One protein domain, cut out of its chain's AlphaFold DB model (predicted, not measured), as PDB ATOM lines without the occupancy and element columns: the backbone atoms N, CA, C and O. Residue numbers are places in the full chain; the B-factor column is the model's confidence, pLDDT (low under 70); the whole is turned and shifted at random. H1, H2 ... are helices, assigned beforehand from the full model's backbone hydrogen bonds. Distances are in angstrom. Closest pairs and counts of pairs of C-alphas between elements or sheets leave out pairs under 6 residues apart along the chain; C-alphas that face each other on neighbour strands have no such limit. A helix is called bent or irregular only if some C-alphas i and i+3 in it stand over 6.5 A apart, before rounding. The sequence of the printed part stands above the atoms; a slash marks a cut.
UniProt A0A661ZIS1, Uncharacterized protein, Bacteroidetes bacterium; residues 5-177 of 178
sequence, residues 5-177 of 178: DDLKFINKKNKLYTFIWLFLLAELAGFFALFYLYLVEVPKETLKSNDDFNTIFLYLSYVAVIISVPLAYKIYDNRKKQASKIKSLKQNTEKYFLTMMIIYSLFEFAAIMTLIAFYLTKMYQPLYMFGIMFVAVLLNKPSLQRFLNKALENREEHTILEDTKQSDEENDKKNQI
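AT A GLANCE: This is residues 5 to 177 of the 178 residues of an uncharacterized protein of Bacteroidetes bacterium (UniProt A0A661ZIS1). Long helices run lengthwise in a rod-shaped bundle: H3 lies between H1 and H2, the short H4 packs on H2 and H3, and H5 starts beside the first residues of H3 and runs out past the bundle. Residues 156 to 177, mostly H5, stick out as a single arm that adds much of the length. The 173 printed residues hold five named helices, H1 to H5 in chain order, and no named strand; the class is all helix. The whole is extended, with a radius of gyration of the C-alphas of 24.6 A and spans of 98 by 28 by 19 A.

HOW THE PARTS SIT: The longest helix, H1, residues 5 to 41, touches H3, residues 89 to 121, with residues 6 to 17 alone; the closest C-alphas are those of Asp 6 and Lys 90, 6.4 A apart. They run the same way at a shallow tilt of 10 degrees. H3 is the hub, touching four helices. H2, residues 51 to 83, forms a helical hairpin with H3, opposite ways at a shallow tilt of 12 degrees, closest at the C-alphas of Leu 58 and Ala 117, 5.1 A. H4, residues 125 to 139, forms a second helical hairpin with H3, closest at the C-alphas of Thr 114 and Pro 126, 5.1 A. H4 also touches H2, closest at the C-alphas of Val 65 and Met 133, 6.9 A. H5, residues 144 to 175, touches H3 with residues 144 to 151 alone, closest at the C-alphas of Leu 89 and Ala 151, 7.0 A. H1 and H2 are apart. In H1, H3 and H4 every O i to N i+4 pair is within hydrogen-bond range; in H2 27 of 29 are, in H5 24 of 28.

IN THESE COORDINATES: H1 begins at C-alpha 5, (40.209, -75.285, -35.242), and is 53.9 A long. H2 measures 47.0 A, with a kink of 30 degrees near residue 68. H3 measures 47.8 A and H4 21.5 A. H5 measures 47.4 A and ends at C-alpha 175, (70.962, -54.986, -54.842); it has a kink of 28 degrees near residue 151 and is only just irregular, with C-alphas 147 and 150 7.0 A apart.

THE WHOLE: The C-alphas farthest apart, those of Glu 45 and Ile 177, are 98.5 A apart. Without residues 156 to 177, which stand free, the body spans 64 by 26 by 19 A. The printed part has no cut; the link from H1 to H2 is short and the other three are tight. The mean pLDDT of the printed part is 76.1, and 49 residues are under 70, among them 41 to 50 and 145 to 177.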
ATOM      1  N   ASP A   5      40.706 -73.913 -35.164       82.44
ATOM      2  CA  ASP A   5      40.209 -75.285 -35.242       82.44
ATOM      3  C   ASP A   5      41.132 -76.311 -34.565       82.44
ATOM      4  O   ASP A   5      40.649 -77.226 -33.890       82.44
ATOM      5  N   ASP A   6      42.456 -76.156 -34.680       76.69
ATOM      6  CA  ASP A   6      43.426 -77.061 -34.052       76.69
ATOM      7  C   ASP A   6      43.417 -76.899 -32.527       76.69
ATOM      8  O   ASP A   6      43.432 -77.885 -31.786       76.69
ATOM      9  N   LEU A   7      43.314 -75.658 -32.043       77.50
ATOM     10  CA  LEU A   7      43.210 -75.358 -30.612       77.50
ATOM     11  C   LEU A   7      41.896 -75.887 -30.021       77.50
ATOM     12  O   LEU A   7      41.898 -76.521 -28.959       77.50
ATOM     13  N   LYS A   8      40.773 -75.701 -30.728       83.81
ATOM     14  CA  LYS A   8      39.472 -76.282 -30.356       83.81
ATOM     15  C   LYS A   8      39.531 -77.812 -30.315       83.81
ATOM     16  O   LYS A   8      39.019 -78.416 -29.366       83.81
ATOM     17  N   PHE A   9      40.195 -78.447 -31.283       83.12
ATOM     18  CA  PHE A   9      40.385 -79.898 -31.318       83.12
ATOM     19  C   PHE A   9      41.193 -80.413 -30.120       83.12
ATOM     20  O   PHE A   9      40.753 -81.346 -29.438       83.12
ATOM     21  N   ILE A  10      42.337 -79.787 -29.822       80.50
ATOM     22  CA  ILE A  10      43.200 -80.160 -28.690       80.50
ATOM     23  C   ILE A  10      42.437 -80.023 -27.372       80.50
ATOM     24  O   ILE A  10      42.432 -80.957 -26.569       80.50
ATOM     25  N   ASN A  11      41.720 -78.913 -27.171       83.44
ATOM     26  CA  ASN A  11      40.919 -78.695 -25.966       83.44
ATOM     27  C   ASN A  11      39.810 -79.740 -25.804       83.44
ATOM     28  O   ASN A  11      39.623 -80.277 -24.709       83.44
ATOM     29  N   LYS A  12      39.096 -80.078 -26.885       86.81
ATOM     30  CA  LYS A  12      38.058 -81.119 -26.859       86.81
ATOM     31  C   LYS A  12      38.641 -82.475 -26.456       86.81
ATOM     32  O   LYS A  12      38.079 -83.157 -25.600       86.81
ATOM     33  N   LYS A  13      39.776 -82.861 -27.043       82.56
ATOM     34  CA  LYS A  13      40.432 -84.136 -26.735       82.56
ATOM     35  C   LYS A  13      41.023 -84.165 -25.323       82.56
ATOM     36  O   LYS A  13      40.888 -85.178 -24.645       82.56
ATOM     37  N   ASN A  14      41.591 -83.058 -24.848       81.50
ATOM     38  CA  ASN A  14      42.106 -82.948 -23.484       81.50
ATOM     39  C   ASN A  14      40.990 -83.094 -22.434       81.50
ATOM     40  O   ASN A  14      41.172 -83.792 -21.437       81.50
ATOM     41  N   LYS A  15      39.808 -82.510 -22.681       83.94
ATOM     42  CA  LYS A  15      38.623 -82.717 -21.830       83.94
ATOM     43  C   LYS A  15      38.191 -84.183 -21.797       83.94
ATOM     44  O   LYS A  15      38.005 -84.723 -20.713       83.94
ATOM     45  N   LEU A  16      38.085 -84.832 -22.961       84.38
ATOM     46  CA  LEU A  16      37.742 -86.256 -23.044       84.38
ATOM     47  C   LEU A  16      38.747 -87.124 -22.274       84.38
ATOM     48  O   LEU A  16      38.364 -88.006 -21.520       84.38
ATOM     49  N   TYR A  17      40.035 -86.847 -22.433       79.56
ATOM     50  CA  TYR A  17      41.087 -87.567 -21.729       79.56
ATOM     51  C   TYR A  17      41.065 -87.331 -20.218       79.56
ATOM     52  O   TYR A  17      41.225 -88.273 -19.452       79.56
ATOM     53  N   THR A  18      40.811 -86.096 -19.784       81.56
ATOM     54  CA  THR A  18      40.621 -85.783 -18.362       81.56
ATOM     55  C   THR A  18      39.438 -86.563 -17.799       81.56
ATOM     56  O   THR A  18      39.542 -87.106 -16.707       81.56
ATOM     57  N   PHE A  19      38.347 -86.680 -18.559       85.06
ATOM     58  CA  PHE A  19      37.195 -87.488 -18.174       85.06
ATOM     59  C   PHE A  19      37.543 -88.979 -18.061       85.06
ATOM     60  O   PHE A  19      37.238 -89.586 -17.042       85.06
ATOM     61  N   ILE A  20      38.247 -89.553 -19.045       82.69
ATOM     62  CA  ILE A  20      38.725 -90.949 -18.989       82.69
ATOM     63  C   ILE A  20      39.630 -91.161 -17.769       82.69
ATOM     64  O   ILE A  20      39.493 -92.147 -17.056       82.69
ATOM     65  N   TRP A  21      40.535 -90.223 -17.498       78.94
ATOM     66  CA  TRP A  21      41.433 -90.305 -16.351       78.94
ATOM     67  C   TRP A  21      40.690 -90.213 -15.011       78.94
ATOM     68  O   TRP A  21      41.011 -90.949 -14.084       78.94
ATOM     69  N   LEU A  22      39.683 -89.342 -14.908       84.69
ATOM     70  CA  LEU A  22      38.820 -89.257 -13.727       84.69
ATOM     71  C   LEU A  22      37.977 -90.518 -13.544       84.69
ATOM     72  O   LEU A  22      37.794 -90.950 -12.413       84.69
ATOM     73  N   PHE A  23      37.497 -91.115 -14.635       84.25
ATOM     74  CA  PHE A  23      36.771 -92.380 -14.592       84.25
ATOM     75  C   PHE A  23      37.655 -93.505 -14.039       84.25
ATOM     76  O   PHE A  23      37.254 -94.168 -13.088       84.25
ATOM     77  N   LEU A  24      38.892 -93.628 -14.537       79.31
ATOM     78  CA  LEU A  24      39.880 -94.576 -14.005       79.31
ATOM     79  C   LEU A  24      40.155 -94.332 -12.514       79.31
ATOM     80  O   LEU A  24      40.202 -95.268 -11.724       79.31
ATOM     81  N   LEU A  25      40.300 -93.070 -12.094       80.94
ATOM     82  CA  LEU A  25      40.467 -92.739 -10.674       80.94
ATOM     83  C   LEU A  25      39.245 -93.090  -9.822       80.94
ATOM     84  O   LEU A  25      39.412 -93.503  -8.676       80.94
ATOM     85  N   ALA A  26      38.036 -92.901 -10.346       85.19
ATOM     86  CA  ALA A  26      36.803 -93.232  -9.643       85.19
ATOM     87  C   ALA A  26      36.660 -94.749  -9.458       85.19
ATOM     88  O   ALA A  26      36.312 -95.194  -8.368       85.19
ATOM     89  N   GLU A  27      36.995 -95.534 -10.484       79.75
ATOM     90  CA  GLU A  27      37.071 -96.995 -10.408       79.75
ATOM     91  C   GLU A  27      38.085 -97.446  -9.349       79.75
ATOM     92  O   GLU A  27      37.760 -98.235  -8.459       79.75
ATOM     93  N   LEU A  28      39.275 -96.846  -9.360       75.81
ATOM     94  CA  LEU A  28      40.316 -97.063  -8.356       75.81
ATOM     95  C   LEU A  28      39.854 -96.724  -6.929       75.81
ATOM     96  O   LEU A  28      40.118 -97.477  -5.992       75.81
ATOM     97  N   ALA A  29      39.147 -95.611  -6.742       80.25
ATOM     98  CA  ALA A  29      38.601 -95.227  -5.441       80.25
ATOM     99  C   ALA A  29      37.496 -96.190  -4.977       80.25
ATOM    100  O   ALA A  29      37.482 -96.597  -3.814       80.25
ATOM    101  N   GLY A  30      36.609 -96.600  -5.890       80.56
ATOM    102  CA  GLY A  30      35.587 -97.615  -5.630       80.56
ATOM    103  C   GLY A  30      36.203 -98.948  -5.210       80.56
ATOM    104  O   GLY A  30      35.733 -99.577  -4.263       80.56
ATOM    105  N   PHE A  31      37.316 -99.332  -5.832       74.25
ATOM    106  CA  PHE A  31      38.079-100.506  -5.432       74.25
ATOM    107  C   PHE A  31      38.602-100.409  -3.992       74.25
ATOM    108  O   PHE A  31      38.394-101.333  -3.207       74.25
ATOM    109  N   PHE A  32      39.241 -99.298  -3.610       76.50
ATOM    110  CA  PHE A  32      39.719 -99.117  -2.233       76.50
ATOM    111  C   PHE A  32      38.577 -99.130  -1.209       76.50
ATOM    112  O   PHE A  32      38.756 -99.654  -0.109       76.50
ATOM    113  N   ALA A  33      37.401 -98.611  -1.571       82.06
ATOM    114  CA  ALA A  33      36.214 -98.682  -0.724       82.06
ATOM    115  C   ALA A  33      35.743-100.133  -0.523       82.06
ATOM    116  O   ALA A  33      35.528-100.554   0.612       82.06
ATOM    117  N   LEU A  34      35.654-100.925  -1.599       72.19
ATOM    118  CA  LEU A  34      35.318-102.353  -1.516       72.19
ATOM    119  C   LEU A  34      36.357-103.141  -0.712       72.19
ATOM    120  O   LEU A  34      35.995-104.008   0.078       72.19
ATOM    121  N   PHE A  35      37.641-102.820  -0.875       72.19
ATOM    122  CA  PHE A  35      38.714-103.422  -0.092       72.19
ATOM    123  C   PHE A  35      38.576-103.128   1.404       72.19
ATOM    124  O   PHE A  35      38.692-104.041   2.222       72.19
ATOM    125  N   TYR A  36      38.308-101.871   1.760       76.00
ATOM    126  CA  TYR A  36      38.101-101.469   3.146       76.00
ATOM    127  C   TYR A  36      36.913-102.207   3.773       76.00
ATOM    128  O   TYR A  36      37.051-102.770   4.856       76.00
ATOM    129  N   LEU A  37      35.779-102.276   3.068       76.06
ATOM    130  CA  LEU A  37      34.610-103.033   3.525       76.06
ATOM    131  C   LEU A  37      34.943-104.519   3.720       76.06
ATOM    132  O   LEU A  37      34.618-105.097   4.753       76.06
ATOM    133  N   TYR A  38      35.677-105.121   2.780       68.88
ATOM    134  CA  TYR A  38      36.078-106.524   2.876       68.88
ATOM    135  C   TYR A  38      37.000-106.806   4.073       68.88
ATOM    136  O   TYR A  38      36.857-107.839   4.725       68.88
ATOM    137  N   LEU A  39      37.928-105.892   4.383       69.31
ATOM    138  CA  LEU A  39      38.801-105.992   5.558       69.31
ATOM    139  C   LEU A  39      38.032-105.938   6.883       69.31
ATOM    140  O   LEU A  39      38.474-106.542   7.860       69.31
ATOM    141  N   VAL A  40      36.928-105.189   6.926       71.25
ATOM    142  CA  VAL A  40      36.155-104.953   8.151       71.25
ATOM    143  C   VAL A  40      35.106-106.044   8.385       71.25
ATOM    144  O   VAL A  40      34.901-106.435   9.531       71.25
ATOM    145  N   GLU A  41      34.455-106.552   7.334       66.50
ATOM    146  CA  GLU A  41      33.210-107.325   7.488       66.50
ATOM    147  C   GLU A  41      33.322-108.832   7.225       66.50
ATOM    148  O   GLU A  41      32.423-109.572   7.625       66.50
ATOM    149  N   VAL A  42      34.379-109.333   6.572       60.03
ATOM    150  CA  VAL A  42      34.363-110.725   6.087       60.03
ATOM    151  C   VAL A  42      35.074-111.694   7.045       60.03
ATOM    152  O   VAL A  42      36.301-111.635   7.179       60.03
ATOM    153  N   PRO A  43      34.347-112.628   7.701       57.97
ATOM    154  CA  PRO A  43      34.962-113.678   8.504       57.97
ATOM    155  C   PRO A  43      35.846-114.573   7.627       57.97
ATOM    156  O   PRO A  43      35.486-114.934   6.508       57.97
ATOM    157  N   LYS A  44      37.024-114.928   8.153       58.72
ATOM    158  CA  LYS A  44      38.134-115.604   7.449       58.72
ATOM    159  C   LYS A  44      37.849-117.055   7.026       58.72
ATOM    160  O   LYS A  44      38.793-117.790   6.741       58.72
ATOM    161  N   GLU A  45      36.596-117.498   7.014       54.38
ATOM    162  CA  GLU A  45      36.272-118.876   6.664       54.38
ATOM    163  C   GLU A  45      36.394-119.084   5.152       54.38
ATOM    164  O   GLU A  45      35.616-118.613   4.324       54.38
ATOM    165  N   THR A  46      37.482-119.765   4.821       52.66
ATOM    166  CA  THR A  46      37.983-120.093   3.496       52.66
ATOM    167  C   THR A  46      37.007-120.975   2.729       52.66
ATOM    168  O   THR A  46      36.823-122.151   3.051       52.66
ATOM    169  N   LEU A  47      36.437-120.433   1.652       51.53
ATOM    170  CA  LEU A  47      35.872-121.230   0.567       51.53
ATOM    171  C   LEU A  47      36.974-122.142   0.014       51.53
ATOM    172  O   LEU A  47      38.001-121.661  -0.460       51.53
ATOM    173  N   LYS A  48      36.758-123.457   0.092       52.53
ATOM    174  CA  LYS A  48      37.626-124.479  -0.505       52.53
ATOM    175  C   LYS A  48      37.672-124.260  -2.020       52.53
ATOM    176  O   LYS A  48      36.724-124.592  -2.729       52.53
ATOM    177  N   SER A  49      38.750-123.661  -2.501       56.97
ATOM    178  CA  SER A  49      39.012-123.462  -3.923       56.97
ATOM    179  C   SER A  49      39.921-124.554  -4.469       56.97
ATOM    180  O   SER A  49      40.655-125.185  -3.720       56.97
ATOM    181  N   ASN A  50      39.909-124.745  -5.784       68.06
ATOM    182  CA  ASN A  50      40.845-125.632  -6.462       68.06
ATOM    183  C   ASN A  50      42.246-124.979  -6.466       68.06
ATOM    184  O   ASN A  50      42.470-124.013  -7.203       68.06
ATOM    185  N   ASP A  51      43.145-125.449  -5.597       75.69
ATOM    186  CA  ASP A  51      44.403-124.766  -5.246       75.69
ATOM    187  C   ASP A  51      45.310-124.480  -6.457       75.69
ATOM    188  O   ASP A  51      45.908-123.403  -6.547       75.69
ATOM    189  N   ASP A  52      45.349-125.381  -7.442       80.31
ATOM    190  CA  ASP A  52      46.194-125.230  -8.635       80.31
ATOM    191  C   ASP A  52      45.740-124.075  -9.539       80.31
ATOM    192  O   ASP A  52      46.547-123.256  -9.987       80.31
ATOM    193  N   PHE A  53      44.432-123.960  -9.781       77.38
ATOM    194  CA  PHE A  53      43.864-122.913 -10.636       77.38
ATOM    195  C   PHE A  53      44.071-121.523 -10.023       77.38
ATOM    196  O   PHE A  53      44.478-120.575 -10.697       77.38
ATOM    197  N   ASN A  54      43.855-121.426  -8.716       81.81
ATOM    198  CA  ASN A  54      44.060-120.208  -7.950       81.81
ATOM    199  C   ASN A  54      45.522-119.760  -7.945       81.81
ATOM    200  O   ASN A  54      45.815-118.571  -8.105       81.81
ATOM    201  N   THR A  55      46.437-120.718  -7.829       84.88
ATOM    202  CA  THR A  55      47.879-120.475  -7.882       84.88
ATOM    203  C   THR A  55      48.313-119.941  -9.251       84.88
ATOM    204  O   THR A  55      49.097-118.992  -9.323       84.88
ATOM    205  N   ILE A  56      47.759-120.469 -10.349       86.06
ATOM    206  CA  ILE A  56      48.037-119.966 -11.706       86.06
ATOM    207  C   ILE A  56      47.599-118.504 -11.852       86.06
ATOM    208  O   ILE A  56      48.383-117.670 -12.309       86.06
ATOM    209  N   PHE A  57      46.371-118.169 -11.439       81.25
ATOM    210  CA  PHE A  57      45.861-116.795 -11.523       81.25
ATOM    211  C   PHE A  57      46.660-115.819 -10.662       81.25
ATOM    212  O   PHE A  57      46.909-114.685 -11.082       81.25
ATOM    213  N   LEU A  58      47.116-116.265  -9.491       85.06
ATOM    214  CA  LEU A  58      47.992-115.484  -8.632       85.06
ATOM    215  C   LEU A  58      49.292-115.110  -9.351       85.06
ATOM    216  O   LEU A  58      49.615-113.926  -9.459       85.06
ATOM    217  N   TYR A  59      50.013-116.092  -9.895       88.12
ATOM    218  CA  TYR A  59      51.260-115.828 -10.613       88.12
ATOM    219  C   TYR A  59      51.039-114.998 -11.877       88.12
ATOM    220  O   TYR A  59      51.825-114.094 -12.158       88.12
ATOM    221  N   LEU A  60      49.945-115.237 -12.603       86.50
ATOM    222  CA  LEU A  60      49.596-114.444 -13.777       86.50
ATOM    223  C   LEU A  60      49.356-112.973 -13.408       86.50
ATOM    224  O   LEU A  60      49.788-112.086 -14.141       86.50
ATOM    225  N   SER A  61      48.744-112.701 -12.249       87.25
ATOM    226  CA  SER A  61      48.572-111.334 -11.747       87.25
ATOM    227  C   SER A  61      49.909-110.654 -11.429       87.25
ATOM    228  O   SER A  61      50.107-109.493 -11.788       87.25
ATOM    229  N   TYR A  62      50.869-111.379 -10.845       88.94
ATOM    230  CA  TYR A  62      52.209-110.847 -10.580       88.94
ATOM    231  C   TYR A  62      52.953-110.532 -11.871       88.94
ATOM    232  O   TYR A  62      53.518-109.449 -12.013       88.94
ATOM    233  N   VAL A  63      52.911-111.455 -12.833       89.75
ATOM    234  CA  VAL A  63      53.506-111.262 -14.157       89.75
ATOM    235  C   VAL A  63      52.873-110.061 -14.860       89.75
ATOM    236  O   VAL A  63      53.604-109.232 -15.401       89.75
ATOM    237  N   ALA A  64      51.545-109.916 -14.803       87.75
ATOM    238  CA  ALA A  64      50.848-108.773 -15.384       87.75
ATOM    239  C   ALA A  64      51.352-107.449 -14.787       87.75
ATOM    240  O   ALA A  64      51.762-106.567 -15.534       87.75
ATOM    241  N   VAL A  65      51.422-107.323 -13.458       86.62
ATOM    242  CA  VAL A  65      51.893-106.089 -12.799       86.62
ATOM    243  C   VAL A  65      53.356-105.783 -13.130       86.62
ATOM    244  O   VAL A  65      53.686-104.651 -13.495       86.62
ATOM    245  N   ILE A  66      54.233-106.789 -13.045       88.75
ATOM    246  CA  ILE A  66      55.675-106.639 -13.286       88.75
ATOM    247  C   ILE A  66      55.957-106.230 -14.734       88.75
ATOM    248  O   ILE A  66      56.847-105.417 -14.968       88.75
ATOM    249  N   ILE A  67      55.213-106.762 -15.709       89.62
ATOM    250  CA  ILE A  67      55.404-106.444 -17.131       89.62
ATOM    251  C   ILE A  67      54.733-105.120 -17.507       89.62
ATOM    252  O   ILE A  67      55.297-104.367 -18.307       89.62
ATOM    253  N   SER A  68      53.564-104.806 -16.939       87.00
ATOM    254  CA  SER A  68      52.786-103.626 -17.326       87.00
ATOM    255  C   SER A  68      53.551-102.320 -17.121       87.00
ATOM    256  O   SER A  68      53.531-101.463 -18.004       87.00
ATOM    257  N   VAL A  69      54.288-102.169 -16.014       84.25
ATOM    258  CA  VAL A  69      55.031-100.925 -15.736       84.25
ATOM    259  C   VAL A  69      56.167-100.690 -16.756       84.25
ATOM    260  O   VAL A  69      56.122 -99.671 -17.452       84.25
ATOM    261  N   PRO A  70      57.157-101.591 -16.941       88.00
ATOM    262  CA  PRO A  70      58.213-101.406 -17.939       88.00
ATOM    263  C   PRO A  70      57.678-101.307 -19.369       88.00
ATOM    264  O   PRO A  70      58.198-100.533 -20.176       88.00
ATOM    265  N   LEU A  71      56.632-102.072 -19.699       88.50
ATOM    266  CA  LEU A  71      56.031-102.048 -21.027       88.50
ATOM    267  C   LEU A  71      55.343-100.706 -21.304       88.50
ATOM    268  O   LEU A  71      55.549-100.147 -22.383       88.50
ATOM    269  N   ALA A  72      54.617-100.140 -20.336       87.12
ATOM    270  CA  ALA A  72      54.043 -98.799 -20.440       87.12
ATOM    271  C   ALA A  72      55.125 -97.739 -20.701       87.12
ATOM    272  O   ALA A  72      54.992 -96.945 -21.636       87.12
ATOM    273  N   TYR A  73      56.231 -97.770 -19.946       85.44
ATOM    274  CA  TYR A  73      57.368 -96.870 -20.168       85.44
ATOM    275  C   TYR A  73      57.975 -97.032 -21.564       85.44
ATOM    276  O   TYR A  73      58.200 -96.042 -22.263       85.44
ATOM    277  N   LYS A  74      58.208 -98.274 -22.003       88.88
ATOM    278  CA  LYS A  74      58.775 -98.570 -23.326       88.88
ATOM    279  C   LYS A  74      57.858 -98.098 -24.454       88.88
ATOM    280  O   LYS A  74      58.338 -97.536 -25.440       88.88
ATOM    281  N   ILE A  75      56.546 -98.301 -24.321       88.19
ATOM    282  CA  ILE A  75      55.547 -97.814 -25.279       88.19
ATOM    283  C   ILE A  75      55.569 -96.286 -25.317       88.19
ATOM    284  O   ILE A  75      55.659 -95.715 -26.405       88.19
ATOM    285  N   TYR A  76      55.545 -95.626 -24.157       85.50
ATOM    286  CA  TYR A  76      55.575 -94.170 -24.075       85.50
ATOM    287  C   TYR A  76      56.829 -93.580 -24.731       85.50
ATOM    288  O   TYR A  76      56.711 -92.710 -25.595       85.50
ATOM    289  N   ASP A  77      58.020 -94.082 -24.390       84.88
ATOM    290  CA  ASP A  77      59.289 -93.581 -24.930       84.88
ATOM    291  C   ASP A  77      59.389 -93.791 -26.450       84.88
ATOM    292  O   ASP A  77      59.684 -92.858 -27.204       84.88
ATOM    293  N   ASN A  78      59.034 -94.984 -26.936       86.38
ATOM    294  CA  ASN A  78      59.012 -95.270 -28.371       86.38
ATOM    295  C   ASN A  78      58.044 -94.351 -29.124       86.38
ATOM    296  O   ASN A  78      58.371 -93.831 -30.194       86.38
ATOM    297  N   ARG A  79      56.845 -94.127 -28.578       83.31
ATOM    298  CA  ARG A  79      55.843 -93.262 -29.209       83.31
ATOM    299  C   ARG A  79      56.243 -91.794 -29.148       83.31
ATOM    300  O   ARG A  79      56.057 -91.106 -30.149       83.31
ATOM    301  N   LYS A  80      56.877 -91.345 -28.062       80.31
ATOM    302  CA  LYS A  80      57.451 -89.998 -27.924       80.31
ATOM    303  C   LYS A  80      58.547 -89.735 -28.962       80.31
ATOM    304  O   LYS A  80      58.532 -88.695 -29.616       80.31
ATOM    305  N   LYS A  81      59.448 -90.696 -29.197       81.00
ATOM    306  CA  LYS A  81      60.483 -90.612 -30.249       81.00
ATOM    307  C   LYS A  81      59.902 -90.559 -31.663       81.00
ATOM    308  O   LYS A  81      60.470 -89.931 -32.551       81.00
ATOM    309  N   GLN A  82      58.777 -91.229 -31.905       80.25
ATOM    310  CA  GLN A  82      58.092 -91.137 -33.198       80.25
ATOM    311  C   GLN A  82      57.313 -89.825 -33.348       80.25
ATOM    312  O   GLN A  82      57.205 -89.305 -34.452       80.25
ATOM    313  N   ALA A  83      56.747 -89.318 -32.256       75.62
ATOM    314  CA  ALA A  83      56.004 -88.067 -32.200       75.62
ATOM    315  C   ALA A  83      56.880 -86.849 -32.522       75.62
ATOM    316  O   ALA A  83      56.443 -85.966 -33.253       75.62
ATOM    317  N   SER A  84      58.149 -86.843 -32.094       71.31
ATOM    318  CA  SER A  84      59.088 -85.756 -32.412       71.31
ATOM    319  C   SER A  84      59.410 -85.613 -33.904       71.31
ATOM    320  O   SER A  84      59.984 -84.608 -34.306       71.31
ATOM    321  N   LYS A  85      59.061 -86.607 -34.731       76.69
ATOM    322  CA  LYS A  85      59.246 -86.575 -36.190       76.69
ATOM    323  C   LYS A  85      58.029 -86.010 -36.938       76.69
ATOM    324  O   LYS A  85      58.091 -85.837 -38.150       76.69
ATOM    325  N   ILE A  86      56.914 -85.759 -36.249       77.25
ATOM    326  CA  ILE A  86      55.652 -85.323 -36.858       77.25
ATOM    327  C   ILE A  86      55.566 -83.792 -36.811       77.25
ATOM    328  O   ILE A  86      55.528 -83.207 -35.734       77.25
ATOM    329  N   LYS A  87      55.475 -83.141 -37.982       69.31
ATOM    330  CA  LYS A  87      55.354 -81.670 -38.100       69.31
ATOM    331  C   LYS A  87      53.940 -81.128 -37.820       69.31
ATOM    332  O   LYS A  87      53.771 -79.928 -37.592       69.31
ATOM    333  N   SER A  88      52.918 -81.986 -37.880       78.31
ATOM    334  CA  SER A  88      51.516 -81.617 -37.635       78.31
ATOM    335  C   SER A  88      51.152 -81.766 -36.158       78.31
ATOM    336  O   SER A  88      51.207 -82.867 -35.603       78.31
ATOM    337  N   LEU A  89      50.719 -80.669 -35.531       73.69
ATOM    338  CA  LEU A  89      50.316 -80.666 -34.123       73.69
ATOM    339  C   LEU A  89      49.092 -81.557 -33.876       73.69
ATOM    340  O   LEU A  89      49.046 -82.276 -32.876       73.69
ATOM    341  N   LYS A  90      48.134 -81.570 -34.808       76.94
ATOM    342  CA  LYS A  90      46.937 -82.414 -34.732       76.94
ATOM    343  C   LYS A  90      47.293 -83.901 -34.718       76.94
ATOM    344  O   LYS A  90      46.878 -84.617 -33.811       76.94
ATOM    345  N   GLN A  91      48.125 -84.350 -35.660       80.38
ATOM    346  CA  GLN A  91      48.572 -85.749 -35.718       80.38
ATOM    347  C   GLN A  91      49.402 -86.134 -34.488       80.38
ATOM    348  O   GLN A  91      49.280 -87.243 -33.969       80.38
ATOM    349  N   ASN A  92      50.232 -85.215 -33.994       80.38
ATOM    350  CA  ASN A  92      51.025 -85.450 -32.797       80.38
ATOM    351  C   ASN A  92      50.137 -85.606 -31.545       80.38
ATOM    352  O   ASN A  92      50.310 -86.522 -30.741       80.38
ATOM    353  N   THR A  93      49.107 -84.767 -31.449       79.69
ATOM    354  CA  THR A  93      48.075 -84.823 -30.409       79.69
ATOM    355  C   THR A  93      47.280 -86.131 -30.466       79.69
ATOM    356  O   THR A  93      47.095 -86.790 -29.446       79.69
ATOM    357  N   GLU A  94      46.837 -86.563 -31.647       83.81
ATOM    358  CA  GLU A  94      46.144 -87.848 -31.818       83.81
ATOM    359  C   GLU A  94      47.018 -89.025 -31.380       83.81
ATOM    360  O   GLU A  94      46.557 -89.924 -30.672       83.81
ATOM    361  N   LYS A  95      48.304 -88.990 -31.736       84.00
ATOM    362  CA  LYS A  95      49.269 -90.023 -31.363       84.00
ATOM    363  C   LYS A  95      49.537 -90.058 -29.861       84.00
ATOM    364  O   LYS A  95      49.666 -91.152 -29.306       84.00
ATOM    365  N   TYR A  96      49.580 -88.901 -29.197       83.75
ATOM    366  CA  TYR A  96      49.620 -88.818 -27.737       83.75
ATOM    367  C   TYR A  96      48.411 -89.522 -27.116       83.75
ATOM    368  O   TYR A  96      48.588 -90.428 -26.306       83.75
ATOM    369  N   PHE A  97      47.192 -89.176 -27.541       81.31
ATOM    370  CA  PHE A  97      45.980 -89.763 -26.967       81.31
ATOM    371  C   PHE A  97      45.886 -91.269 -27.203       81.31
ATOM    372  O   PHE A  97      45.562 -92.005 -26.274       81.31
ATOM    373  N   LEU A  98      46.235 -91.745 -28.401       86.19
ATOM    374  CA  LEU A  98      46.307 -93.178 -28.687       86.19
ATOM    375  C   LEU A  98      47.306 -93.882 -27.754       86.19
ATOM    376  O   LEU A  98      47.008 -94.932 -27.194       86.19
ATOM    377  N   THR A  99      48.486 -93.286 -27.569       86.88
ATOM    378  CA  THR A  99      49.526 -93.826 -26.683       86.88
ATOM    379  C   THR A  99      49.025 -93.913 -25.247       86.88
ATOM    380  O   THR A  99      49.209 -94.939 -24.597       86.88
ATOM    381  N   MET A 100      48.344 -92.870 -24.773       83.62
ATOM    382  CA  MET A 100      47.766 -92.853 -23.436       83.62
ATOM    383  C   MET A 100      46.674 -93.900 -23.247       83.62
ATOM    384  O   MET A 100      46.665 -94.558 -22.212       83.62
ATOM    385  N   MET A 101      45.793 -94.094 -24.234       85.81
ATOM    386  CA  MET A 101      44.776 -95.146 -24.152       85.81
ATOM    387  C   MET A 101      45.414 -96.530 -24.033       85.81
ATOM    388  O   MET A 101      45.013 -97.295 -23.169       85.81
ATOM    389  N   ILE A 102      46.454 -96.825 -24.823       88.31
ATOM    390  CA  ILE A 102      47.166 -98.112 -24.742       88.31
ATOM    391  C   ILE A 102      47.781 -98.317 -23.352       88.31
ATOM    392  O   ILE A 102      47.662 -99.395 -22.777       88.31
ATOM    393  N   ILE A 103      48.430 -97.284 -22.809       87.25
ATOM    394  CA  ILE A 103      49.051 -97.346 -21.482       87.25
ATOM    395  C   ILE A 103      47.991 -97.587 -20.403       87.25
ATOM    396  O   ILE A 103      48.181 -98.448 -19.550       87.25
ATOM    397  N   TYR A 104      46.867 -96.874 -20.450       85.25
ATOM    398  CA  TYR A 104      45.790 -97.064 -19.481       85.25
ATOM    399  C   TYR A 104      45.107 -98.415 -19.605       85.25
ATOM    400  O   TYR A 104      44.911 -99.053 -18.585       85.25
ATOM    401  N   SER A 105      44.853 -98.918 -20.814       87.56
ATOM    402  CA  SER A 105      44.335-100.278 -20.989       87.56
ATOM    403  C   SER A 105      45.273-101.343 -20.414       87.56
ATOM    404  O   SER A 105      44.807-102.346 -19.887       87.56
ATOM    405  N   LEU A 106      46.590-101.130 -20.485       89.75
ATOM    406  CA  LEU A 106      47.577-102.048 -19.917       89.75
ATOM    407  C   LEU A 106      47.554-102.050 -18.380       89.75
ATOM    408  O   LEU A 106      47.668-103.107 -17.755       89.75
ATOM    409  N   PHE A 107      47.402-100.871 -17.773       87.06
ATOM    410  CA  PHE A 107      47.236-100.742 -16.327       87.06
ATOM    411  C   PHE A 107      45.898-101.310 -15.856       87.06
ATOM    412  O   PHE A 107      45.875-102.048 -14.877       87.06
ATOM    413  N   GLU A 108      44.822-101.048 -16.594       84.44
ATOM    414  CA  GLU A 108      43.484-101.560 -16.304       84.44
ATOM    415  C   GLU A 108      43.444-103.089 -16.355       84.44
ATOM    416  O   GLU A 108      42.941-103.753 -15.456       84.44
ATOM    417  N   PHE A 109      44.086-103.682 -17.362       88.25
ATOM    418  CA  PHE A 109      44.220-105.131 -17.446       88.25
ATOM    419  C   PHE A 109      44.929-105.720 -16.215       88.25
ATOM    420  O   PHE A 109      44.461-106.699 -15.636       88.25
ATOM    421  N   ALA A 110      46.035-105.117 -15.773       88.31
ATOM    422  CA  ALA A 110      46.743-105.574 -14.578       88.31
ATOM    423  C   ALA A 110      45.943-105.331 -13.277       88.31
ATOM    424  O   ALA A 110      45.999-106.155 -12.359       88.31
ATOM    425  N   ALA A 111      45.151-104.258 -13.214       84.88
ATOM    426  CA  ALA A 111      44.215-103.967 -12.125       84.88
ATOM    427  C   ALA A 111      43.144-105.052 -12.010       84.88
ATOM    428  O   ALA A 111      42.987-105.658 -10.953       84.88
ATOM    429  N   ILE A 112      42.482-105.374 -13.118       86.06
ATOM    430  CA  ILE A 112      41.471-106.431 -13.178       86.06
ATOM    431  C   ILE A 112      42.082-107.790 -12.807       86.06
ATOM    432  O   ILE A 112      41.496-108.539 -12.028       86.06
ATOM    433  N   MET A 113      43.284-108.107 -13.295       87.31
ATOM    434  CA  MET A 113      43.957-109.370 -12.971       87.31
ATOM    435  C   MET A 113      44.293-109.512 -11.483       87.31
ATOM    436  O   MET A 113      44.118-110.589 -10.913       87.31
ATOM    437  N   THR A 114      44.760-108.442 -10.838       86.88
ATOM    438  CA  THR A 114      45.042-108.449  -9.390       86.88
ATOM    439  C   THR A 114      43.763-108.542  -8.562       86.88
ATOM    440  O   THR A 114      43.729-109.267  -7.568       86.88
ATOM    441  N   LEU A 115      42.690-107.903  -9.022       82.88
ATOM    442  CA  LEU A 115      41.339-108.039  -8.482       82.88
ATOM    443  C   LEU A 115      40.833-109.484  -8.534       82.88
ATOM    444  O   LEU A 115      40.424-110.039  -7.515       82.88
ATOM    445  N   ILE A 116      40.899-110.114  -9.706       84.31
ATOM    446  CA  ILE A 116      40.485-111.508  -9.899       84.31
ATOM    447  C   ILE A 116      41.314-112.430  -8.999       84.31
ATOM    448  O   ILE A 116      40.750-113.262  -8.290       84.31
ATOM    449  N   ALA A 117      42.638-112.248  -8.959       85.50
ATOM    450  CA  ALA A 117      43.515-113.037  -8.099       85.50
ATOM    451  C   ALA A 117      43.175-112.872  -6.609       85.50
ATOM    452  O   ALA A 117      43.160-113.862  -5.876       85.50
ATOM    453  N   PHE A 118      42.843-111.661  -6.157       83.44
ATOM    454  CA  PHE A 118      42.361-111.425  -4.797       83.44
ATOM    455  C   PHE A 118      41.055-112.174  -4.514       83.44
ATOM    456  O   PHE A 118      40.953-112.883  -3.515       83.44
ATOM    457  N   TYR A 119      40.059-112.057  -5.394       80.06
ATOM    458  CA  TYR A 119      38.761-112.702  -5.186       80.06
ATOM    459  C   TYR A 119      38.847-114.228  -5.178       80.06
ATOM    460  O   TYR A 119      38.128-114.855  -4.397       80.06
ATOM    461  N   LEU A 120      39.724-114.801  -6.006       80.69
ATOM    462  CA  LEU A 120      39.953-116.241  -6.089       80.69
ATOM    463  C   LEU A 120      40.730-116.771  -4.882       80.69
ATOM    464  O   LEU A 120      40.302-117.744  -4.267       80.69
ATOM    465  N   THR A 121      41.849-116.132  -4.530       78.06
ATOM    466  CA  THR A 121      42.773-116.641  -3.498       78.06
ATOM    467  C   THR A 121      42.436-116.183  -2.083       78.06
ATOM    468  O   THR A 121      42.909-116.780  -1.121       78.06
ATOM    469  N   LYS A 122      41.665-115.099  -1.945       76.69
ATOM    470  CA  LYS A 122      41.389-114.400  -0.677       76.69
ATOM    471  C   LYS A 122      42.637-113.936   0.074       76.69
ATOM    472  O   LYS A 122      42.555-113.586   1.250       76.69
ATOM    473  N   MET A 123      43.790-113.896  -0.589       79.31
ATOM    474  CA  MET A 123      45.020-113.405   0.013       79.31
ATOM    475  C   MET A 123      45.214-111.922  -0.262       79.31
ATOM    476  O   MET A 123      44.890-111.440  -1.338       79.31
ATOM    477  N   TYR A 124      45.820-111.195   0.672       80.38
ATOM    478  CA  TYR A 124      46.012-109.750   0.539       80.38
ATOM    479  C   TYR A 124      47.169-109.342  -0.393       80.38
ATOM    480  O   TYR A 124      47.238-108.175  -0.776       80.38
ATOM    481  N   GLN A 125      48.069-110.254  -0.801       84.19
ATOM    482  CA  GLN A 125      49.236-109.866  -1.616       84.19
ATOM    483  C   GLN A 125      48.889-109.229  -2.975       84.19
ATOM    484  O   GLN A 125      49.475-108.186  -3.281       84.19
ATOM    485  N   PRO A 126      47.940-109.756  -3.780       83.12
ATOM    486  CA  PRO A 126      47.496-109.103  -5.017       83.12
ATOM    487  C   PRO A 126      47.022-107.664  -4.805       83.12
ATOM    488  O   PRO A 126      47.163-106.816  -5.682       83.12
ATOM    489  N   LEU A 127      46.517-107.370  -3.610       79.06
ATOM    490  CA  LEU A 127      46.007-106.063  -3.242       79.06
ATOM    491  C   LEU A 127      47.120-105.047  -2.978       79.06
ATOM    492  O   LEU A 127      47.036-103.904  -3.428       79.06
ATOM    493  N   TYR A 128      48.218-105.471  -2.346       83.50
ATOM    494  CA  TYR A 128      49.425-104.642  -2.264       83.50
ATOM    495  C   TYR A 128      50.003-104.349  -3.656       83.50
ATOM    496  O   TYR A 128      50.407-103.218  -3.928       83.50
ATOM    497  N   MET A 129      49.984-105.334  -4.563       83.69
ATOM    498  CA  MET A 129      50.451-105.162  -5.948       83.69
ATOM    499  C   MET A 129      49.600-104.156  -6.725       83.69
ATOM    500  O   MET A 129      50.142-103.303  -7.431       83.69
ATOM    501  N   PHE A 130      48.281-104.200  -6.539       82.50
ATOM    502  CA  PHE A 130      47.371-103.193  -7.068       82.50
ATOM    503  C   PHE A 130      47.726-101.786  -6.559       82.50
ATOM    504  O   PHE A 130      47.841-100.851  -7.350       82.50
ATOM    505  N   GLY A 131      47.984-101.634  -5.254       82.12
ATOM    506  CA  GLY A 131      48.400-100.359  -4.660       82.12
ATOM    507  C   GLY A 131      49.718 -99.815  -5.233       82.12
ATOM    508  O   GLY A 131      49.812 -98.631  -5.553       82.12
ATOM    509  N   ILE A 132      50.724-100.673  -5.430       83.38
ATOM    510  CA  ILE A 132      52.000-100.289  -6.061       83.38
ATOM    511  C   ILE A 132      51.767 -99.786  -7.488       83.38
ATOM    512  O   ILE A 132      52.295 -98.746  -7.889       83.38
ATOM    513  N   MET A 133      50.957-100.507  -8.257       82.31
ATOM    514  CA  MET A 133      50.625-100.127  -9.623       82.31
ATOM    515  C   MET A 133      49.850 -98.805  -9.674       82.31
ATOM    516  O   MET A 133      50.139 -97.967 -10.527       82.31
ATOM    517  N   PHE A 134      48.935 -98.568  -8.734       80.50
ATOM    518  CA  PHE A 134      48.238 -97.291  -8.605       80.50
ATOM    519  C   PHE A 134      49.213 -96.124  -8.409       80.50
ATOM    520  O   PHE A 134      49.153 -95.133  -9.141       80.50
ATOM    521  N   VAL A 135      50.168 -96.265  -7.487       83.31
ATOM    522  CA  VAL A 135      51.223 -95.260  -7.285       83.31
ATOM    523  C   VAL A 135      52.037 -95.069  -8.567       83.31
ATOM    524  O   VAL A 135      52.302 -93.932  -8.962       83.31
ATOM    525  N   ALA A 136      52.374 -96.151  -9.272       79.50
ATOM    526  CA  ALA A 136      53.092 -96.072 -10.540       79.50
ATOM    527  C   ALA A 136      52.310 -95.298 -11.618       79.50
ATOM    528  O   ALA A 136      52.926 -94.526 -12.351       79.50
ATOM    529  N   VAL A 137      50.983 -95.452 -11.701       76.50
ATOM    530  CA  VAL A 137      50.109 -94.698 -12.622       76.50
ATOM    531  C   VAL A 137      50.044 -93.219 -12.249       76.50
ATOM    532  O   VAL A 137      50.148 -92.361 -13.129       76.50
ATOM    533  N   LEU A 138      49.898 -92.907 -10.957       78.94
ATOM    534  CA  LEU A 138      49.847 -91.529 -10.465       78.94
ATOM    535  C   LEU A 138      51.150 -90.777 -10.742       78.94
ATOM    536  O   LEU A 138      51.119 -89.659 -11.259       78.94
ATOM    537  N   LEU A 139      52.291 -91.405 -10.444       77.75
ATOM    538  CA  LEU A 139      53.610 -90.820 -10.689       77.75
ATOM    539  C   LEU A 139      53.904 -90.667 -12.185       77.75
ATOM    540  O   LEU A 139      54.591 -89.729 -12.585       77.75
ATOM    541  N   ASN A 140      53.354 -91.550 -13.021       68.06
ATOM    542  CA  ASN A 140      53.595 -91.530 -14.459       68.06
ATOM    543  C   ASN A 140      52.662 -90.649 -15.268       68.06
ATOM    544  O   ASN A 140      52.712 -90.771 -16.483       68.06
ATOM    545  N   LYS A 141      51.845 -89.763 -14.681       68.25
ATOM    546  CA  LYS A 141      50.911 -88.930 -15.458       68.25
ATOM    547  C   LYS A 141      51.647 -88.141 -16.560       68.25
ATOM    548  O   LYS A 141      52.292 -87.127 -16.269       68.25
ATOM    549  N   PRO A 142      51.555 -88.546 -17.841       65.31
ATOM    550  CA  PRO A 142      52.336 -87.911 -18.886       65.31
ATOM    551  C   PRO A 142      51.687 -86.581 -19.221       65.31
ATOM    552  O   PRO A 142      50.526 -86.533 -19.612       65.31
ATOM    553  N   SER A 143      52.425 -85.484 -19.081       70.88
ATOM    554  CA  SER A 143      51.898 -84.165 -19.433       70.88
ATOM    555  C   SER A 143      51.804 -84.012 -20.953       70.88
ATOM    556  O   SER A 143      52.793 -84.208 -21.664       70.88
ATOM    557  N   LEU A 144      50.621 -83.616 -21.437       71.19
ATOM    558  CA  LEU A 144      50.384 -83.253 -22.837       71.19
ATOM    559  C   LEU A 144      51.364 -82.159 -23.287       71.19
ATOM    560  O   LEU A 144      51.973 -82.286 -24.343       71.19
ATOM    561  N   GLN A 145      51.601 -81.143 -22.449       67.81
ATOM    562  CA  GLN A 145      52.596 -80.101 -22.730       67.81
ATOM    563  C   GLN A 145      53.997 -80.698 -22.895       67.81
ATOM    564  O   GLN A 145      54.659 -80.437 -23.890       67.81
ATOM    565  N   ARG A 146      54.439 -81.592 -21.998       67.94
ATOM    566  CA  ARG A 146      55.764 -82.237 -22.127       67.94
ATOM    567  C   ARG A 146      55.902 -83.098 -23.385       67.94
ATOM    568  O   ARG A 146      57.018 -83.303 -23.860       67.94
ATOM    569  N   PHE A 147      54.799 -83.632 -23.903       68.50
ATOM    570  CA  PHE A 147      54.792 -84.410 -25.140       68.50
ATOM    571  C   PHE A 147      54.794 -83.517 -26.389       68.50
ATOM    572  O   PHE A 147      55.440 -83.851 -27.380       68.50
ATOM    573  N   LEU A 148      54.111 -82.370 -26.326       69.81
ATOM    574  CA  LEU A 148      53.974 -81.432 -27.441       69.81
ATOM    575  C   LEU A 148      55.102 -80.388 -27.521       69.81
ATOM    576  O   LEU A 148      55.374 -79.916 -28.621       69.81
ATOM    577  N   ASN A 149      55.800 -80.071 -26.423       67.94
ATOM    578  CA  ASN A 149      56.832 -79.021 -26.374       67.94
ATOM    579  C   ASN A 149      57.933 -79.190 -27.430       67.94
ATOM    580  O   ASN A 149      58.325 -78.211 -28.048       67.94
ATOM    581  N   LYS A 150      58.358 -80.420 -27.743       61.47
ATOM    582  CA  LYS A 150      59.350 -80.645 -28.814       61.47
ATOM    583  C   LYS A 150      58.825 -80.359 -30.222       61.47
ATOM    584  O   LYS A 150      59.599 -80.027 -31.111       61.47
ATOM    585  N   ALA A 151      57.524 -80.527 -30.452       58.56
ATOM    586  CA  ALA A 151      56.909 -80.150 -31.723       58.56
ATOM    587  C   ALA A 151      56.641 -78.642 -31.807       58.56
ATOM    588  O   ALA A 151      56.548 -78.117 -32.913       58.56
ATOM    589  N   LEU A 152      56.533 -77.969 -30.655       60.97
ATOM    590  CA  LEU A 152      56.498 -76.514 -30.564       60.97
ATOM    591  C   LEU A 152      57.888 -75.925 -30.881       60.97
ATOM    592  O   LEU A 152      57.985 -75.135 -31.814       60.97
ATOM    593  N   GLU A 153      58.957 -76.413 -30.236       60.31
ATOM    594  CA  GLU A 153      60.351 -75.970 -30.470       60.31
ATOM    595  C   GLU A 153      60.823 -76.189 -31.921       60.31
ATOM    596  O   GLU A 153      61.284 -75.254 -32.570       60.31
ATOM    597  N   ASN A 154      60.632 -77.388 -32.492       56.25
ATOM    598  CA  ASN A 154      61.069 -77.691 -33.868       56.25
ATOM    599  C   ASN A 154      60.366 -76.845 -34.950       56.25
ATOM    600  O   ASN A 154      60.808 -76.819 -36.100       56.25
ATOM    601  N   ARG A 155      59.225 -76.214 -34.641       52.44
ATOM    602  CA  ARG A 155      58.519 -75.335 -35.584       52.44
ATOM    603  C   ARG A 155      59.005 -73.901 -35.484       52.44
ATOM    604  O   ARG A 155      59.095 -73.257 -36.524       52.44
ATOM    605  N   GLU A 156      59.324 -73.415 -34.288       55.22
ATOM    606  CA  GLU A 156      59.900 -72.080 -34.112       55.22
ATOM    607  C   GLU A 156      61.219 -71.959 -34.886       55.22
ATOM    608  O   GLU A 156      61.343 -71.053 -35.705       55.22
ATOM    609  N   GLU A 157      62.119 -72.944 -34.788       51.03
ATOM    610  CA  GLU A 157      63.357 -72.972 -35.591       51.03
ATOM    611  C   GLU A 157      63.097 -72.954 -37.107       51.03
ATOM    612  O   GLU A 157      63.758 -72.229 -37.849       51.03
ATOM    613  N   HIS A 158      62.112 -73.718 -37.591       52.44
ATOM    614  CA  HIS A 158      61.788 -73.753 -39.021       52.44
ATOM    615  C   HIS A 158      61.156 -72.455 -39.536       52.44
ATOM    616  O   HIS A 158      61.401 -72.093 -40.683       52.44
ATOM    617  N   THR A 159      60.371 -71.766 -38.708       54.81
ATOM    618  CA  THR A 159      59.733 -70.497 -39.091       54.81
ATOM    619  C   THR A 159      60.783 -69.382 -39.166       54.81
ATOM    620  O   THR A 159      60.809 -68.624 -40.127       54.81
ATOM    621  N   ILE A 160      61.724 -69.359 -38.214       56.94
ATOM    622  CA  ILE A 160      62.845 -68.408 -38.199       56.94
ATOM    623  C   ILE A 160      63.742 -68.595 -39.434       56.94
ATOM    624  O   ILE A 160      64.155 -67.620 -40.057       56.94
ATOM    625  N   LEU A 161      64.021 -69.841 -39.830       56.72
ATOM    626  CA  LEU A 161      64.841 -70.136 -41.010       56.72
ATOM    627  C   LEU A 161      64.171 -69.745 -42.339       56.72
ATOM    628  O   LEU A 161      64.879 -69.404 -43.286       56.72
ATOM    629  N   GLU A 162      62.841 -69.806 -42.433       55.31
ATOM    630  CA  GLU A 162      62.102 -69.368 -43.628       55.31
ATOM    631  C   GLU A 162      62.039 -67.837 -43.730       55.31
ATOM    632  O   GLU A 162      62.329 -67.304 -44.802       55.31
ATOM    633  N   ASP A 163      61.784 -67.134 -42.620       56.69
ATOM    634  CA  ASP A 163      61.799 -65.662 -42.582       56.69
ATOM    635  C   ASP A 163      63.192 -65.098 -42.905       56.69
ATOM    636  O   ASP A 163      63.323 -64.114 -43.636       56.69
ATOM    637  N   THR A 164      64.253 -65.754 -42.421       58.94
ATOM    638  CA  THR A 164      65.635 -65.333 -42.706       58.94
ATOM    639  C   THR A 164      65.958 -65.483 -44.196       58.94
ATOM    640  O   THR A 164      66.475 -64.558 -44.814       58.94
ATOM    641  N   LYS A 165      65.568 -66.605 -44.817       57.84
ATOM    642  CA  LYS A 165      65.791 -66.832 -46.254       57.84
ATOM    643  C   LYS A 165      65.002 -65.880 -47.149       57.84
ATOM    644  O   LYS A 165      65.535 -65.439 -48.160       57.84
ATOM    645  N   GLN A 166      63.757 -65.555 -46.795       58.22
ATOM    646  CA  GLN A 166      62.973 -64.577 -47.556       58.22
ATOM    647  C   GLN A 166      63.554 -63.164 -47.442       58.22
ATOM    648  O   GLN A 166      63.639 -62.470 -48.452       58.22
ATOM    649  N   SER A 167      64.007 -62.764 -46.252       58.19
ATOM    650  CA  SER A 167      64.714 -61.496 -46.037       58.19
ATOM    651  C   SER A 167      65.997 -61.401 -46.873       58.19
ATOM    652  O   SER A 167      66.267 -60.367 -47.492       58.19
ATOM    653  N   ASP A 168      66.778 -62.479 -46.926       64.31
ATOM    654  CA  ASP A 168      68.032 -62.521 -47.682       64.31
ATOM    655  C   ASP A 168      67.781 -62.483 -49.203       64.31
ATOM    656  O   ASP A 168      68.413 -61.699 -49.914       64.31
ATOM    657  N   GLU A 169      66.788 -63.226 -49.710       62.47
ATOM    658  CA  GLU A 169      66.400 -63.193 -51.130       62.47
ATOM    659  C   GLU A 169      65.814 -61.837 -51.569       62.47
ATOM    660  O   GLU A 169      65.990 -61.415 -52.719       62.47
ATOM    661  N   GLU A 170      65.101 -61.139 -50.683       59.91
ATOM    662  CA  GLU A 170      64.529 -59.823 -50.976       59.91
ATOM    663  C   GLU A 170      65.604 -58.717 -50.983       59.91
ATOM    664  O   GLU A 170      65.548 -57.799 -51.810       59.91
ATOM    665  N   ASN A 171      66.625 -58.831 -50.128       59.75
ATOM    666  CA  ASN A 171      67.787 -57.939 -50.128       59.75
ATOM    667  C   ASN A 171      68.696 -58.151 -51.348       59.75
ATOM    668  O   ASN A 171      69.126 -57.168 -51.958       59.75
ATOM    669  N   ASP A 172      68.924 -59.397 -51.767       64.38
ATOM    670  CA  ASP A 172      69.706 -59.689 -52.974       64.38
ATOM    671  C   ASP A 172      69.020 -59.173 -54.247       64.38
ATOM    672  O   ASP A 172      69.673 -58.595 -55.120       64.38
ATOM    673  N   LYS A 173      67.687 -59.270 -54.337       63.53
ATOM    674  CA  LYS A 173      66.929 -58.689 -55.460       63.53
ATOM    675  C   LYS A 173      66.999 -57.163 -55.501       63.53
ATOM    676  O   LYS A 173      67.068 -56.596 -56.587       63.53
ATOM    677  N   LYS A 174      67.012 -56.479 -54.351       60.03
ATOM    678  CA  LYS A 174      67.153 -55.010 -54.302       60.03
ATOM    679  C   LYS A 174      68.549 -54.529 -54.705       60.03
ATOM    680  O   LYS A 174      68.658 -53.444 -55.271       60.03
ATOM    681  N   ASN A 175      69.589 -55.324 -54.458       60.00
ATOM    682  CA  ASN A 175      70.962 -54.986 -54.842       60.00
ATOM    683  C   ASN A 175      71.273 -55.238 -56.328       60.00
ATOM    684  O   ASN A 175      72.221 -54.655 -56.835       60.00
ATOM    685  N   GLN A 176      70.475 -56.042 -57.039       60.22
ATOM    686  CA  GLN A 176      70.638 -56.279 -58.486       60.22
ATOM    687  C   GLN A 176      69.927 -55.246 -59.384       60.22
ATOM    688  O   GLN A 176      70.097 -55.282 -60.600       60.22
ATOM    689  N   ILE A 177      69.114 -54.346 -58.814       59.62
ATOM    690  CA  ILE A 177      68.320 -53.341 -59.557       59.62
ATOM    691  C   ILE A 177      68.974 -51.936 -59.507       59.62
ATOM    692  O   ILE A 177      68.442 -50.978 -60.068       59.62
TER     693      ILE A 177